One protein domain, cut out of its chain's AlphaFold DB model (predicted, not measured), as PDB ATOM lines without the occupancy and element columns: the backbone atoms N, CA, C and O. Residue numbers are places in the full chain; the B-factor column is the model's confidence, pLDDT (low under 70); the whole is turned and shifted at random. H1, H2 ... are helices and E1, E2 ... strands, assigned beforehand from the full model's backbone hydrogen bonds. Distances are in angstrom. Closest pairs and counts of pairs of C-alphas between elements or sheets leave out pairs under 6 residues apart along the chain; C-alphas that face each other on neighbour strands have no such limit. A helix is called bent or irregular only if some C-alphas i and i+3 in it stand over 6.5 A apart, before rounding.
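AT A GLANCE: This is residues 51 to 136 of the 136 residues of an uncharacterized protein of Kingdonia uniflora (UniProt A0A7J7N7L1). Picture one twisted wall of six antiparallel strands, bent into a shallow trough, with the short helices H1 and H2 over its hollow side and H3 packed over the other side, near E5 and E6. The sheet runs, strand beside strand, E2 E1 E6 E5 E4 E3. The printed part has 86 residues with three named helices and six named strands, in the order E1 E2 H1 H2 E3 E4 E5 E6 H3; the class is mixed, helices and strands. The whole is compact, with a radius of gyration of the C-alphas of 11.9 A and spans of 28 by 26 by 22 A.

IN THESE COORDINATES: Find C-alpha 51 at (6.377, -12.625, 49.713); from there E1, residues 51 to 56, runs 16.1 A. E2 is residues 61 to 66, 14.9 A long. Next come H1, residues 68 to 74, 10.0 A, and H2, residues 81 to 84, 5.3 A. E3, residues 94 to 97, is 9.9 A long and starts at C-alpha 94, (5.187, -18.968, 29.513). E4, residues 101 to 106, spans 16.1 A, E5, residues 109 to 114, 15.9 A, and E6, residues 117 to 121, 13.4 A. H3, residues 126 to 134, runs 13.7 A to C-alpha 134 at (8.126, -31.277, 45.189).

HOW THE PARTS SIT: Begin at E2, an edge strand: it forms a hairpin with E1, with N 52 and O 64 2.8 A apart. Look next at E1 and E6, antiparallel at 158 degrees, where N 53 and O 120 are 2.8 A apart. E3, E4, E5 and E6 form a meander, each strand the antiparallel neighbour of the one before; N 119 and O 112 are 2.8 A apart, N 104 and O 111 2.9 A, and N 96 and O 103 2.8 A. H1 only grazes the sheet with residues 71 to 74, and H2 with residues 81 to 84. H1 and H2 are close but not clearly touching; their closest C-alphas, of Lys 68 and Leu 82, are 7.6 A apart. H3 is on the sheet at a height of 7.5 A and only just over E5, with 3 C-alphas falling on it; it runs slantwise to the strands, at 36 degrees to E5 on the local plane. The closest C-alphas of E5 and H3 are those of Val 109 and Val 128, 6.4 A apart. In H1 every O i to N i+4 pair is within hydrogen-bond range; H2 is too short for such a pair, and H3 has 1 of 5, beside 4 of 6 O i to N i+3 pairs.

THE WHOLE: The two C-alphas farthest apart are those of Asn 58 and Ile 90, at 32.1 A. The printed part has no cut, ends at the chain's last residue, 136, and has no long link. The mean pLDDT of the printed part is 81.2; look for low values, under 70, at residues 123 to 136.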
ATOM      1  N   SER A  51       5.764 -11.408  49.188       83.88
ATOM      2  CA  SER A  51       6.377 -12.625  49.713       83.88
ATOM      3  C   SER A  51       6.776 -13.562  48.568       83.88
ATOM      4  O   SER A  51       6.002 -13.847  47.652       83.88
ATOM      5  N   TRP A  52       8.010 -14.037  48.630       87.56
ATOM      6  CA  TRP A  52       8.618 -14.993  47.717       87.56
ATOM      7  C   TRP A  52       9.137 -16.160  48.539       87.56
ATOM      8  O   TRP A  52       9.555 -15.965  49.675       87.56
ATOM      9  N   ILE A  53       9.123 -17.360  47.980       87.19
ATOM     10  CA  ILE A  53       9.791 -18.512  48.576       87.19
ATOM     11  C   ILE A  53      11.044 -18.764  47.768       87.19
ATOM     12  O   ILE A  53      10.980 -18.960  46.561       87.19
ATOM     13  N   ARG A  54      12.189 -18.732  48.430       88.81
ATOM     14  CA  ARG A  54      13.471 -19.095  47.848       88.81
ATOM     15  C   ARG A  54      13.817 -20.496  48.309       88.81
ATOM     16  O   ARG A  54      13.860 -20.737  49.510       88.81
ATOM     17  N   ASN A  55      14.099 -21.378  47.367       88.31
ATOM     18  CA  ASN A  55      14.688 -22.675  47.629       88.31
ATOM     19  C   ASN A  55      16.142 -22.658  47.156       88.31
ATOM     20  O   ASN A  55      16.415 -22.315  46.005       88.31
ATOM     21  N   ASN A  56      17.062 -22.964  48.063       87.12
ATOM     22  CA  ASN A  56      18.479 -23.090  47.742       87.12
ATOM     23  C   ASN A  56      18.788 -24.489  47.196       87.12
ATOM     24  O   ASN A  56      18.077 -25.448  47.481       87.12
ATOM     25  N   ASP A  57      19.913 -24.613  46.503       84.06
ATOM     26  CA  ASP A  57      20.555 -25.885  46.142       84.06
ATOM     27  C   ASP A  57      20.662 -26.908  47.293       84.06
ATOM     28  O   ASP A  57      20.580 -28.113  47.071       84.06
ATOM     29  N   ASN A  58      20.783 -26.434  48.533       81.88
ATOM     30  CA  ASN A  58      20.845 -27.271  49.732       81.88
ATOM     31  C   ASN A  58      19.480 -27.831  50.197       81.88
ATOM     32  O   ASN A  58      19.412 -28.396  51.291       81.88
ATOM     33  N   GLY A  59      18.397 -27.630  49.437       78.25
ATOM     34  CA  GLY A  59      17.040 -28.073  49.795       78.25
ATOM     35  C   GLY A  59      16.432 -27.296  50.967       78.25
ATOM     36  O   GLY A  59      15.571 -27.795  51.685       78.25
ATOM     37  N   ASN A  60      16.918 -26.078  51.227       82.44
ATOM     38  CA  ASN A  60      16.373 -25.219  52.277       82.44
ATOM     39  C   ASN A  60      15.454 -24.164  51.660       82.44
ATOM     40  O   ASN A  60      15.909 -23.344  50.854       82.44
ATOM     41  N   SER A  61      14.188 -24.161  52.080       84.31
ATOM     42  CA  SER A  61      13.185 -23.183  51.678       84.31
ATOM     43  C   SER A  61      13.068 -22.047  52.702       84.31
ATOM     44  O   SER A  61      12.900 -22.250  53.904       84.31
ATOM     45  N   MET A  62      13.154 -20.808  52.221       85.12
ATOM     46  CA  MET A  62      13.017 -19.602  53.033       85.12
ATOM     47  C   MET A  62      12.019 -18.640  52.399       85.12
ATOM     48  O   MET A  62      12.095 -18.332  51.209       85.12
ATOM     49  N   ILE A  63      11.118 -18.098  53.214       84.56
ATOM     50  CA  ILE A  63      10.215 -17.027  52.792       84.56
ATOM     51  C   ILE A  63      10.958 -15.691  52.898       84.56
ATOM     52  O   ILE A  63      11.466 -15.325  53.959       84.56
ATOM     53  N   LEU A  64      11.013 -14.955  51.793       84.31
ATOM     54  CA  LEU A  64      11.662 -13.658  51.657       84.31
ATOM     55  C   LEU A  64      10.655 -12.605  51.208       84.31
ATOM     56  O   LEU A  64       9.832 -12.839  50.327       84.31
ATOM     57  N   GLU A  65      10.755 -11.405  51.764       84.44
ATOM     58  CA  GLU A  65       9.975 -10.261  51.303       84.44
ATOM     59  C   GLU A  65      10.842  -9.424  50.353       84.44
ATOM     60  O   GLU A  65      11.744  -8.703  50.782       84.44
ATOM     61  N   LEU A  66      10.608  -9.556  49.045       83.50
ATOM     62  CA  LEU A  66      11.385  -8.862  48.014       83.50
ATOM     63  C   LEU A  66      10.507  -7.847  47.284       83.50
ATOM     64  O   LEU A  66       9.376  -8.135  46.873       83.50
ATOM     65  N   ASP A  67      11.055  -6.647  47.093       85.38
ATOM     66  CA  ASP A  67      10.469  -5.641  46.218       85.38
ATOM     67  C   ASP A  67      10.833  -5.914  44.751       85.38
ATOM     68  O   ASP A  67      11.787  -6.626  44.409       85.38
ATOM     69  N   LYS A  68      10.052  -5.312  43.852       83.75
ATOM     70  CA  LYS A  68      10.235  -5.470  42.409       83.75
ATOM     71  C   LYS A  68      11.662  -5.108  41.980       83.75
ATOM     72  O   LYS A  68      12.249  -5.796  41.151       83.75
ATOM     73  N   ALA A  69      12.205  -4.027  42.541       84.50
ATOM     74  CA  ALA A  69      13.519  -3.502  42.190       84.50
ATOM     75  C   ALA A  69      14.686  -4.372  42.685       84.50
ATOM     76  O   ALA A  69      15.732  -4.418  42.032       84.50
ATOM     77  N   THR A  70      14.564  -5.013  43.845       87.56
ATOM     78  CA  THR A  70      15.585  -5.931  44.370       87.56
ATOM     79  C   THR A  70      15.583  -7.207  43.566       87.56
ATOM     80  O   THR A  70      16.650  -7.659  43.181       87.56
ATOM     81  N   LEU A  71      14.414  -7.719  43.189       87.06
ATOM     82  CA  LEU A  71      14.325  -8.950  42.419       87.06
ATOM     83  C   LEU A  71      14.835  -8.787  40.977       87.06
ATOM     84  O   LEU A  71      15.567  -9.639  40.483       87.06
ATOM     85  N   THR A  72      14.585  -7.637  40.337       87.38
ATOM     86  CA  THR A  72      15.222  -7.309  39.045       87.38
ATOM     87  C   THR A  72      16.743  -7.184  39.137       87.38
ATOM     88  O   THR A  72      17.431  -7.459  38.162       87.38
ATOM     89  N   ARG A  73      17.279  -6.756  40.289       87.50
ATOM     90  CA  ARG A  73      18.732  -6.670  40.512       87.50
ATOM     91  C   ARG A  73      19.340  -8.025  40.865       87.50
ATOM     92  O   ARG A  73      20.452  -8.299  40.443       87.50
ATOM     93  N   HIS A  74      18.620  -8.833  41.634       86.56
ATOM     94  CA  HIS A  74      19.059 -10.136  42.117       86.56
ATOM     95  C   HIS A  74      19.094 -11.171  40.991       86.56
ATOM     96  O   HIS A  74      20.098 -11.839  40.803       86.56
ATOM     97  N   CYS A  75      18.018 -11.257  40.210       85.38
ATOM     98  CA  CYS A  75      17.871 -12.231  39.128       85.38
ATOM     99  C   CYS A  75      18.177 -11.638  37.747       85.38
ATOM    100  O   CYS A  75      17.717 -12.174  36.751       85.38
ATOM    101  N   SER A  76      18.804 -10.460  37.664       88.00
ATOM    102  CA  SER A  76      19.125  -9.784  36.390       88.00
ATOM    103  C   SER A  76      17.953  -9.662  35.386       88.00
ATOM    104  O   SER A  76      18.160  -9.522  34.178       88.00
ATOM    105  N   LEU A  77      16.700  -9.711  35.858       87.56
ATOM    106  CA  LEU A  77      15.511  -9.755  35.006       87.56
ATOM    107  C   LEU A  77      15.041  -8.355  34.612       87.56
ATOM    108  O   LEU A  77      15.127  -7.390  35.376       87.56
ATOM    109  N   LEU A  78      14.414  -8.258  33.438       86.75
ATOM    110  CA  LEU A  78      13.758  -7.022  33.029       86.75
ATOM    111  C   LEU A  78      12.440  -6.859  33.792       86.75
ATOM    112  O   LEU A  78      11.699  -7.810  34.046       86.75
ATOM    113  N   ALA A  79      12.064  -5.608  34.060       85.06
ATOM    114  CA  ALA A  79      10.817  -5.282  34.751       85.06
ATOM    115  C   ALA A  79       9.546  -5.789  34.038       85.06
ATOM    116  O   ALA A  79       8.482  -5.824  34.668       85.06
ATOM    117  N   ARG A  80       9.643  -6.126  32.741       85.81
ATOM    118  CA  ARG A  80       8.579  -6.740  31.937       85.81
ATOM    119  C   ARG A  80       8.357  -8.205  32.302       85.81
ATOM    120  O   ARG A  80       7.210  -8.614  32.380       85.81
ATOM    121  N   ASP A  81       9.412  -8.966  32.563       88.38
ATOM    122  CA  ASP A  81       9.294 -10.413  32.807       88.38
ATOM    123  C   ASP A  81       8.693 -10.667  34.174       88.38
ATOM    124  O   ASP A  81       7.816 -11.501  34.343       88.38
ATOM    125  N   LEU A  82       9.066  -9.823  35.132       84.38
ATOM    126  CA  LEU A  82       8.486  -9.840  36.462       84.38
ATOM    127  C   LEU A  82       6.978  -9.533  36.459       84.38
ATOM    128  O   LEU A  82       6.274  -9.950  37.369       84.38
ATOM    129  N   ARG A  83       6.456  -8.832  35.437       84.12
ATOM    130  CA  ARG A  83       5.000  -8.643  35.276       84.12
ATOM    131  C   ARG A  83       4.294  -9.922  34.840       84.12
ATOM    132  O   ARG A  83       3.130 -10.083  35.173       84.12
ATOM    133  N   LEU A  84       4.977 -10.829  34.142       82.88
ATOM    134  CA  LEU A  84       4.413 -12.139  33.795       82.88
ATOM    135  C   LEU A  84       4.215 -12.996  35.041       82.88
ATOM    136  O   LEU A  84       3.324 -13.837  35.093       82.88
ATOM    137  N   LEU A  85       5.016 -12.740  36.072       82.50
ATOM    138  CA  LEU A  85       4.883 -13.399  37.357       82.50
ATOM    139  C   LEU A  85       3.817 -12.739  38.251       82.50
ATOM    140  O   LEU A  85       3.376 -13.343  39.215       82.50
ATOM    141  N   ASP A  86       3.339 -11.535  37.937       80.75
ATOM    142  CA  ASP A  86       2.389 -10.840  38.808       80.75
ATOM    143  C   ASP A  86       1.011 -11.537  38.800       80.75
ATOM    144  O   ASP A  86       0.366 -11.591  37.745       80.75
ATOM    145  N   PRO A  87       0.536 -12.067  39.947       73.25
ATOM    146  CA  PRO A  87      -0.698 -12.853  40.022       73.25
ATOM    147  C   PRO A  87      -1.951 -12.073  39.613       73.25
ATOM    148  O   PRO A  87      -2.955 -12.686  39.270       73.25
ATOM    149  N   ILE A  88      -1.899 -10.736  39.600       72.88
ATOM    150  CA  ILE A  88      -3.006  -9.893  39.121       72.88
ATOM    151  C   ILE A  88      -3.258 -10.105  37.619       72.88
ATOM    152  O   ILE A  88      -4.381  -9.943  37.144       72.88
ATOM    153  N   PHE A  89      -2.230 -10.482  36.859       71.56
ATOM    154  CA  PHE A  89      -2.355 -10.716  35.429       71.56
ATOM    155  C   PHE A  89      -2.475 -12.206  35.133       71.56
ATOM    156  O   PHE A  89      -1.585 -12.992  35.462       71.56
ATOM    157  N   ILE A  90      -3.554 -12.590  34.455       72.94
ATOM    158  CA  ILE A  90      -3.718 -13.933  33.899       72.94
ATOM    159  C   ILE A  90      -2.978 -13.965  32.562       72.94
ATOM    160  O   ILE A  90      -3.478 -13.475  31.550       72.94
ATOM    161  N   TYR A  91      -1.765 -14.510  32.575       74.12
ATOM    162  CA  TYR A  91      -1.004 -14.802  31.365       74.12
ATOM    163  C   TYR A  91      -1.137 -16.292  31.018       74.12
ATOM    164  O   TYR A  91      -1.249 -17.119  31.927       74.12
ATOM    165  N   PRO A  92      -1.138 -16.658  29.721       83.00
ATOM    166  CA  PRO A  92      -1.007 -18.055  29.318       83.00
ATOM    167  C   PRO A  92       0.329 -18.626  29.815       83.00
ATOM    168  O   PRO A  92       1.215 -17.875  30.218       83.00
ATOM    169  N   SER A  93       0.494 -19.947  29.754       88.12
ATOM    170  CA  SER A  93       1.749 -20.592  30.147       88.12
ATOM    171  C   SER A  93       2.947 -20.023  29.374       88.12
ATOM    172  O   SER A  93       2.960 -20.043  28.144       88.12
ATOM    173  N   THR A  94       3.961 -19.535  30.088       88.31
ATOM    174  CA  THR A  94       5.187 -18.968  29.513       88.31
ATOM    175  C   THR A  94       6.430 -19.577  30.140       88.31
ATOM    176  O   THR A  94       6.526 -19.671  31.362       88.31
ATOM    177  N   ILE A  95       7.411 -19.903  29.303       92.31
ATOM    178  CA  ILE A  95       8.784 -20.196  29.715       92.31
ATOM    179  C   ILE A  95       9.675 -19.225  28.946       92.31
ATOM    180  O   ILE A  95       9.665 -19.215  27.715       92.31
ATOM    181  N   LEU A  96      10.405 -18.376  29.662       90.62
ATOM    182  CA  LEU A  96      11.350 -17.435  29.076       90.62
ATOM    183  C   LEU A  96      12.766 -17.839  29.462       90.62
ATOM    184  O   LEU A  96      13.128 -17.789  30.636       90.62
ATOM    185  N   GLY A  97      13.575 -18.174  28.462       91.38
ATOM    186  CA  GLY A  97      15.016 -18.293  28.638       91.38
ATOM    187  C   GLY A  97      15.662 -16.910  28.670       91.38
ATOM    188  O   GLY A  97      15.492 -16.119  27.736       91.38
ATOM    189  N   ARG A  98      16.396 -16.611  29.741       88.75
ATOM    190  CA  ARG A  98      17.388 -15.534  29.788       88.75
ATOM    191  C   ARG A  98      18.779 -16.119  29.895       88.75
ATOM    192  O   ARG A  98      18.951 -17.325  30.003       88.75
ATOM    193  N   GLU A  99      19.773 -15.249  29.772       86.75
ATOM    194  CA  GLU A  99      21.168 -15.675  29.722       86.75
ATOM    195  C   GLU A  99      21.608 -16.380  31.010       86.75
ATOM    196  O   GLU A  99      22.420 -17.296  30.940       86.75
ATOM    197  N   ARG A 100      21.083 -15.968  32.173       86.69
ATOM    198  CA  ARG A 100      21.502 -16.486  33.485       86.69
ATOM    199  C   ARG A 100      20.351 -17.023  34.336       86.69
ATOM    200  O   ARG A 100      20.592 -17.600  35.391       86.69
ATOM    201  N   GLU A 101      19.116 -16.850  33.879       91.75
ATOM    202  CA  GLU A 101      17.909 -17.167  34.631       91.75
ATOM    203  C   GLU A 101      16.811 -17.683  33.693       91.75
ATOM    204  O   GLU A 101      16.741 -17.325  32.514       91.75
ATOM    205  N   ILE A 102      15.904 -18.502  34.215       92.81
ATOM    206  CA  ILE A 102      14.730 -18.989  33.488       92.81
ATOM    207  C   ILE A 102      13.489 -18.511  34.229       92.81
ATOM    208  O   ILE A 102      13.318 -18.779  35.415       92.81
ATOM    209  N   VAL A 103      12.605 -17.802  33.532       91.62
ATOM    210  CA  VAL A 103      11.324 -17.362  34.096       91.62
ATOM    211  C   VAL A 103      10.237 -18.321  33.647       91.62
ATOM    212  O   VAL A 103      10.050 -18.534  32.449       91.62
ATOM    213  N   VAL A 104       9.500 -18.870  34.602       90.69
ATOM    214  CA  VAL A 104       8.457 -19.866  34.367       90.69
ATOM    215  C   VAL A 104       7.149 -19.346  34.949       90.69
ATOM    216  O   VAL A 104       7.063 -18.994  36.121       90.69
ATOM    217  N   GLY A 105       6.111 -19.287  34.124       89.00
ATOM    218  CA  GLY A 105       4.753 -18.951  34.536       89.00
ATOM    219  C   GLY A 105       3.794 -19.962  33.939       89.00
ATOM    220  O   GLY A 105       3.369 -19.786  32.808       89.00
ATOM    221  N   LEU A 106       3.489 -21.034  34.664       85.81
ATOM    222  CA  LEU A 106       2.623 -22.127  34.225       85.81
ATOM    223  C   LEU A 106       1.344 -22.117  35.062       85.81
ATOM    224  O   LEU A 106       1.328 -22.627  36.180       85.81
ATOM    225  N   GLY A 107       0.264 -21.538  34.530       79.25
ATOM    226  CA  GLY A 107      -1.031 -21.467  35.214       79.25
ATOM    227  C   GLY A 107      -0.939 -20.831  36.609       79.25
ATOM    228  O   GLY A 107      -0.869 -19.609  36.737       79.25
ATOM    229  N   GLN A 108      -0.948 -21.676  37.642       77.25
ATOM    230  CA  GLN A 108      -0.886 -21.289  39.058       77.25
ATOM    231  C   GLN A 108       0.548 -21.169  39.594       77.25
ATOM    232  O   GLN A 108       0.775 -20.499  40.599       77.25
ATOM    233  N   VAL A 109       1.527 -21.781  38.921       83.00
ATOM    234  CA  VAL A 109       2.926 -21.799  39.362       83.00
ATOM    235  C   VAL A 109       3.707 -20.718  38.642       83.00
ATOM    236  O   VAL A 109       3.721 -20.643  37.413       83.00
ATOM    237  N   ARG A 110       4.375 -19.866  39.417       87.31
ATOM    238  CA  ARG A 110       5.182 -18.757  38.908       87.31
ATOM    239  C   ARG A 110       6.503 -18.740  39.650       87.31
ATOM    240  O   ARG A 110       6.522 -18.535  40.863       87.31
ATOM    241  N   CYS A 111       7.592 -18.964  38.927       89.69
ATOM    242  CA  CYS A 111       8.920 -19.027  39.508       89.69
ATOM    243  C   CYS A 111      10.011 -18.483  38.588       89.69
ATOM    244  O   CYS A 111       9.841 -18.298  37.381       89.69
ATOM    245  N   ILE A 112      11.146 -18.201  39.211       91.56
ATOM    246  CA  ILE A 112      12.394 -17.820  38.575       91.56
ATOM    247  C   ILE A 112      13.417 -18.852  39.001       91.56
ATOM    248  O   ILE A 112      13.615 -19.083  40.189       91.56
ATOM    249  N   ILE A 113      14.059 -19.462  38.025       91.81
ATOM    250  CA  ILE A 113      15.093 -20.458  38.232       91.81
ATOM    251  C   ILE A 113      16.417 -19.769  37.927       91.81
ATOM    252  O   ILE A 113      16.643 -19.319  36.803       91.81
ATOM    253  N   THR A 114      17.261 -19.652  38.942       91.56
ATOM    254  CA  THR A 114      18.643 -19.174  38.833       91.56
ATOM    255  C   THR A 114      19.574 -20.389  38.928       91.56
ATOM    256  O   THR A 114      19.119 -21.487  39.239       91.56
ATOM    257  N   ALA A 115      20.868 -20.225  38.650       89.62
ATOM    258  CA  ALA A 115      21.840 -21.319  38.748       89.62
ATOM    259  C   ALA A 115      21.960 -21.915  40.165       89.62
ATOM    260  O   ALA A 115      22.167 -23.117  40.297       89.62
ATOM    261  N   ASP A 116      21.794 -21.079  41.195       88.56
ATOM    262  CA  ASP A 116      22.053 -21.454  42.592       88.56
ATOM    263  C   ASP A 116      20.766 -21.650  43.415       88.56
ATOM    264  O   ASP A 116      20.775 -22.247  44.491       88.56
ATOM    265  N   GLU A 117      19.639 -21.115  42.938       89.88
ATOM    266  CA  GLU A 117      18.387 -21.081  43.695       89.88
ATOM    267  C   GLU A 117      17.157 -20.920  42.802       89.88
ATOM    268  O   GLU A 117      17.205 -20.361  41.701       89.88
ATOM    269  N   VAL A 118      16.014 -21.349  43.330       90.75
ATOM    270  CA  VAL A 118      14.700 -21.193  42.708       90.75
ATOM    271  C   VAL A 118      13.850 -20.267  43.563       90.75
ATOM    272  O   VAL A 118      13.702 -20.473  44.762       90.75
ATOM    273  N   ILE A 119      13.263 -19.247  42.946       90.06
ATOM    274  CA  ILE A 119      12.413 -18.266  43.617       90.06
ATOM    275  C   ILE A 119      10.979 -18.416  43.110       90.06
ATOM    276  O   ILE A 119      10.680 -18.093  41.962       90.06
ATOM    277  N   LEU A 120      10.076 -18.878  43.969       88.56
ATOM    278  CA  LEU A 120       8.637 -18.959  43.734       88.56
ATOM    279  C   LEU A 120       7.921 -17.711  44.253       88.56
ATOM    280  O   LEU A 120       8.286 -17.134  45.277       88.56
ATOM    281  N   ILE A 121       6.841 -17.322  43.578       83.50
ATOM    282  CA  ILE A 121       5.872 -16.396  44.165       83.50
ATOM    283  C   ILE A 121       5.042 -17.135  45.198       83.50
ATOM    284  O   ILE A 121       4.413 -18.143  44.880       83.50
ATOM    285  N   ASN A 122       4.969 -16.565  46.401       73.31
ATOM    286  CA  ASN A 122       4.002 -16.995  47.394       73.31
ATOM    287  C   ASN A 122       2.615 -16.523  46.940       73.31
ATOM    288  O   ASN A 122       2.209 -15.373  47.138       73.31
ATOM    289  N   SER A 123       1.933 -17.396  46.213       62.78
ATOM    290  CA  SER A 123       0.533 -17.240  45.863       62.78
ATOM    291  C   SER A 123      -0.271 -18.007  46.906       62.78
ATOM    292  O   SER A 123       0.013 -19.169  47.168       62.78
ATOM    293  N   LEU A 124      -1.273 -17.349  47.495       55.91
ATOM    294  CA  LEU A 124      -2.145 -17.899  48.542       55.91
ATOM    295  C   LEU A 124      -2.978 -19.121  48.096       55.91
ATOM    296  O   LEU A 124      -3.776 -19.628  48.883       55.91
ATOM    297  N   ASP A 125      -2.840 -19.571  46.849       55.97
ATOM    298  CA  ASP A 125      -3.492 -20.781  46.364       55.97
ATOM    299  C   ASP A 125      -2.814 -22.020  46.954       55.97
ATOM    300  O   ASP A 125      -1.620 -22.252  46.760       55.97
ATOM    301  N   GLY A 126      -3.602 -22.863  47.627       52.88
ATOM    302  CA  GLY A 126      -3.135 -24.104  48.259       52.88
ATOM    303  C   GLY A 126      -2.436 -25.082  47.306       52.88
ATOM    304  O   GLY A 126      -1.708 -25.958  47.761       52.88
ATOM    305  N   SER A 127      -2.587 -24.905  45.993       55.12
ATOM    306  CA  SER A 127      -1.839 -25.645  44.974       55.12
ATOM    307  C   SER A 127      -0.348 -25.293  44.950       55.12
ATOM    308  O   SER A 127       0.466 -26.168  44.689       55.12
ATOM    309  N   VAL A 128       0.042 -24.055  45.277       59.50
ATOM    310  CA  VAL A 128       1.457 -23.631  45.310       59.50
ATOM    311  C   VAL A 128       2.211 -24.290  46.464       59.50
ATOM    312  O   VAL A 128       3.341 -24.733  46.276       59.50
ATOM    313  N   MET A 129       1.550 -24.463  47.611       60.69
ATOM    314  CA  MET A 129       2.108 -25.167  48.773       60.69
ATOM    315  C   MET A 129       2.486 -26.623  48.457       60.69
ATOM    316  O   MET A 129       3.446 -27.149  49.016       60.69
ATOM    317  N   GLN A 130       1.751 -27.280  47.551       60.66
ATOM    318  CA  GLN A 130       2.073 -28.640  47.121       60.66
ATOM    319  C   GLN A 130       3.358 -28.676  46.277       60.66
ATOM    320  O   GLN A 130       4.188 -29.560  46.475       60.66
ATOM    321  N   TYR A 131       3.568 -27.682  45.409       64.69
ATOM    322  CA  TYR A 131       4.774 -27.594  44.578       64.69
ATOM    323  C   TYR A 131       6.038 -27.253  45.369       64.69
ATOM    324  O   TYR A 131       7.119 -27.687  44.984       64.69
ATOM    325  N   GLU A 132       5.935 -26.524  46.484       61.62
ATOM    326  CA  GLU A 132       7.096 -26.301  47.360       61.62
ATOM    327  C   GLU A 132       7.693 -27.613  47.872       61.62
ATOM    328  O   GLU A 132       8.912 -27.751  47.925       61.62
ATOM    329  N   SER A 133       6.840 -28.588  48.201       61.88
ATOM    330  CA  SER A 133       7.282 -29.896  48.696       61.88
ATOM    331  C   SER A 133       7.936 -30.748  47.604       61.88
ATOM    332  O   SER A 133       8.760 -31.599  47.915       61.88
ATOM    333  N   GLU A 134       7.577 -30.536  46.335       63.22
ATOM    334  CA  GLU A 134       8.126 -31.277  45.189       63.22
ATOM    335  C   GLU A 134       9.458 -30.699  44.678       63.22
ATOM    336  O   GLU A 134      10.184 -31.382  43.959       63.22
ATOM    337  N   LEU A 135       9.775 -29.447  45.023       63.00
ATOM    338  CA  LEU A 135      10.999 -28.750  44.604       63.00
ATOM    339  C   LEU A 135      12.146 -28.853  45.626       63.00
ATOM    340  O   LEU A 135      13.191 -28.242  45.404       63.00
ATOM    341  N   CYS A 136      11.933 -29.551  46.744       51.19
ATOM    342  CA  CYS A 136      12.900 -29.761  47.823       51.19
ATOM    343  C   CYS A 136      13.710 -31.051  47.641       51.19
ATOM    344  O   CYS A 136      13.134 -32.060  47.176       51.19
TER     345      CYS A 136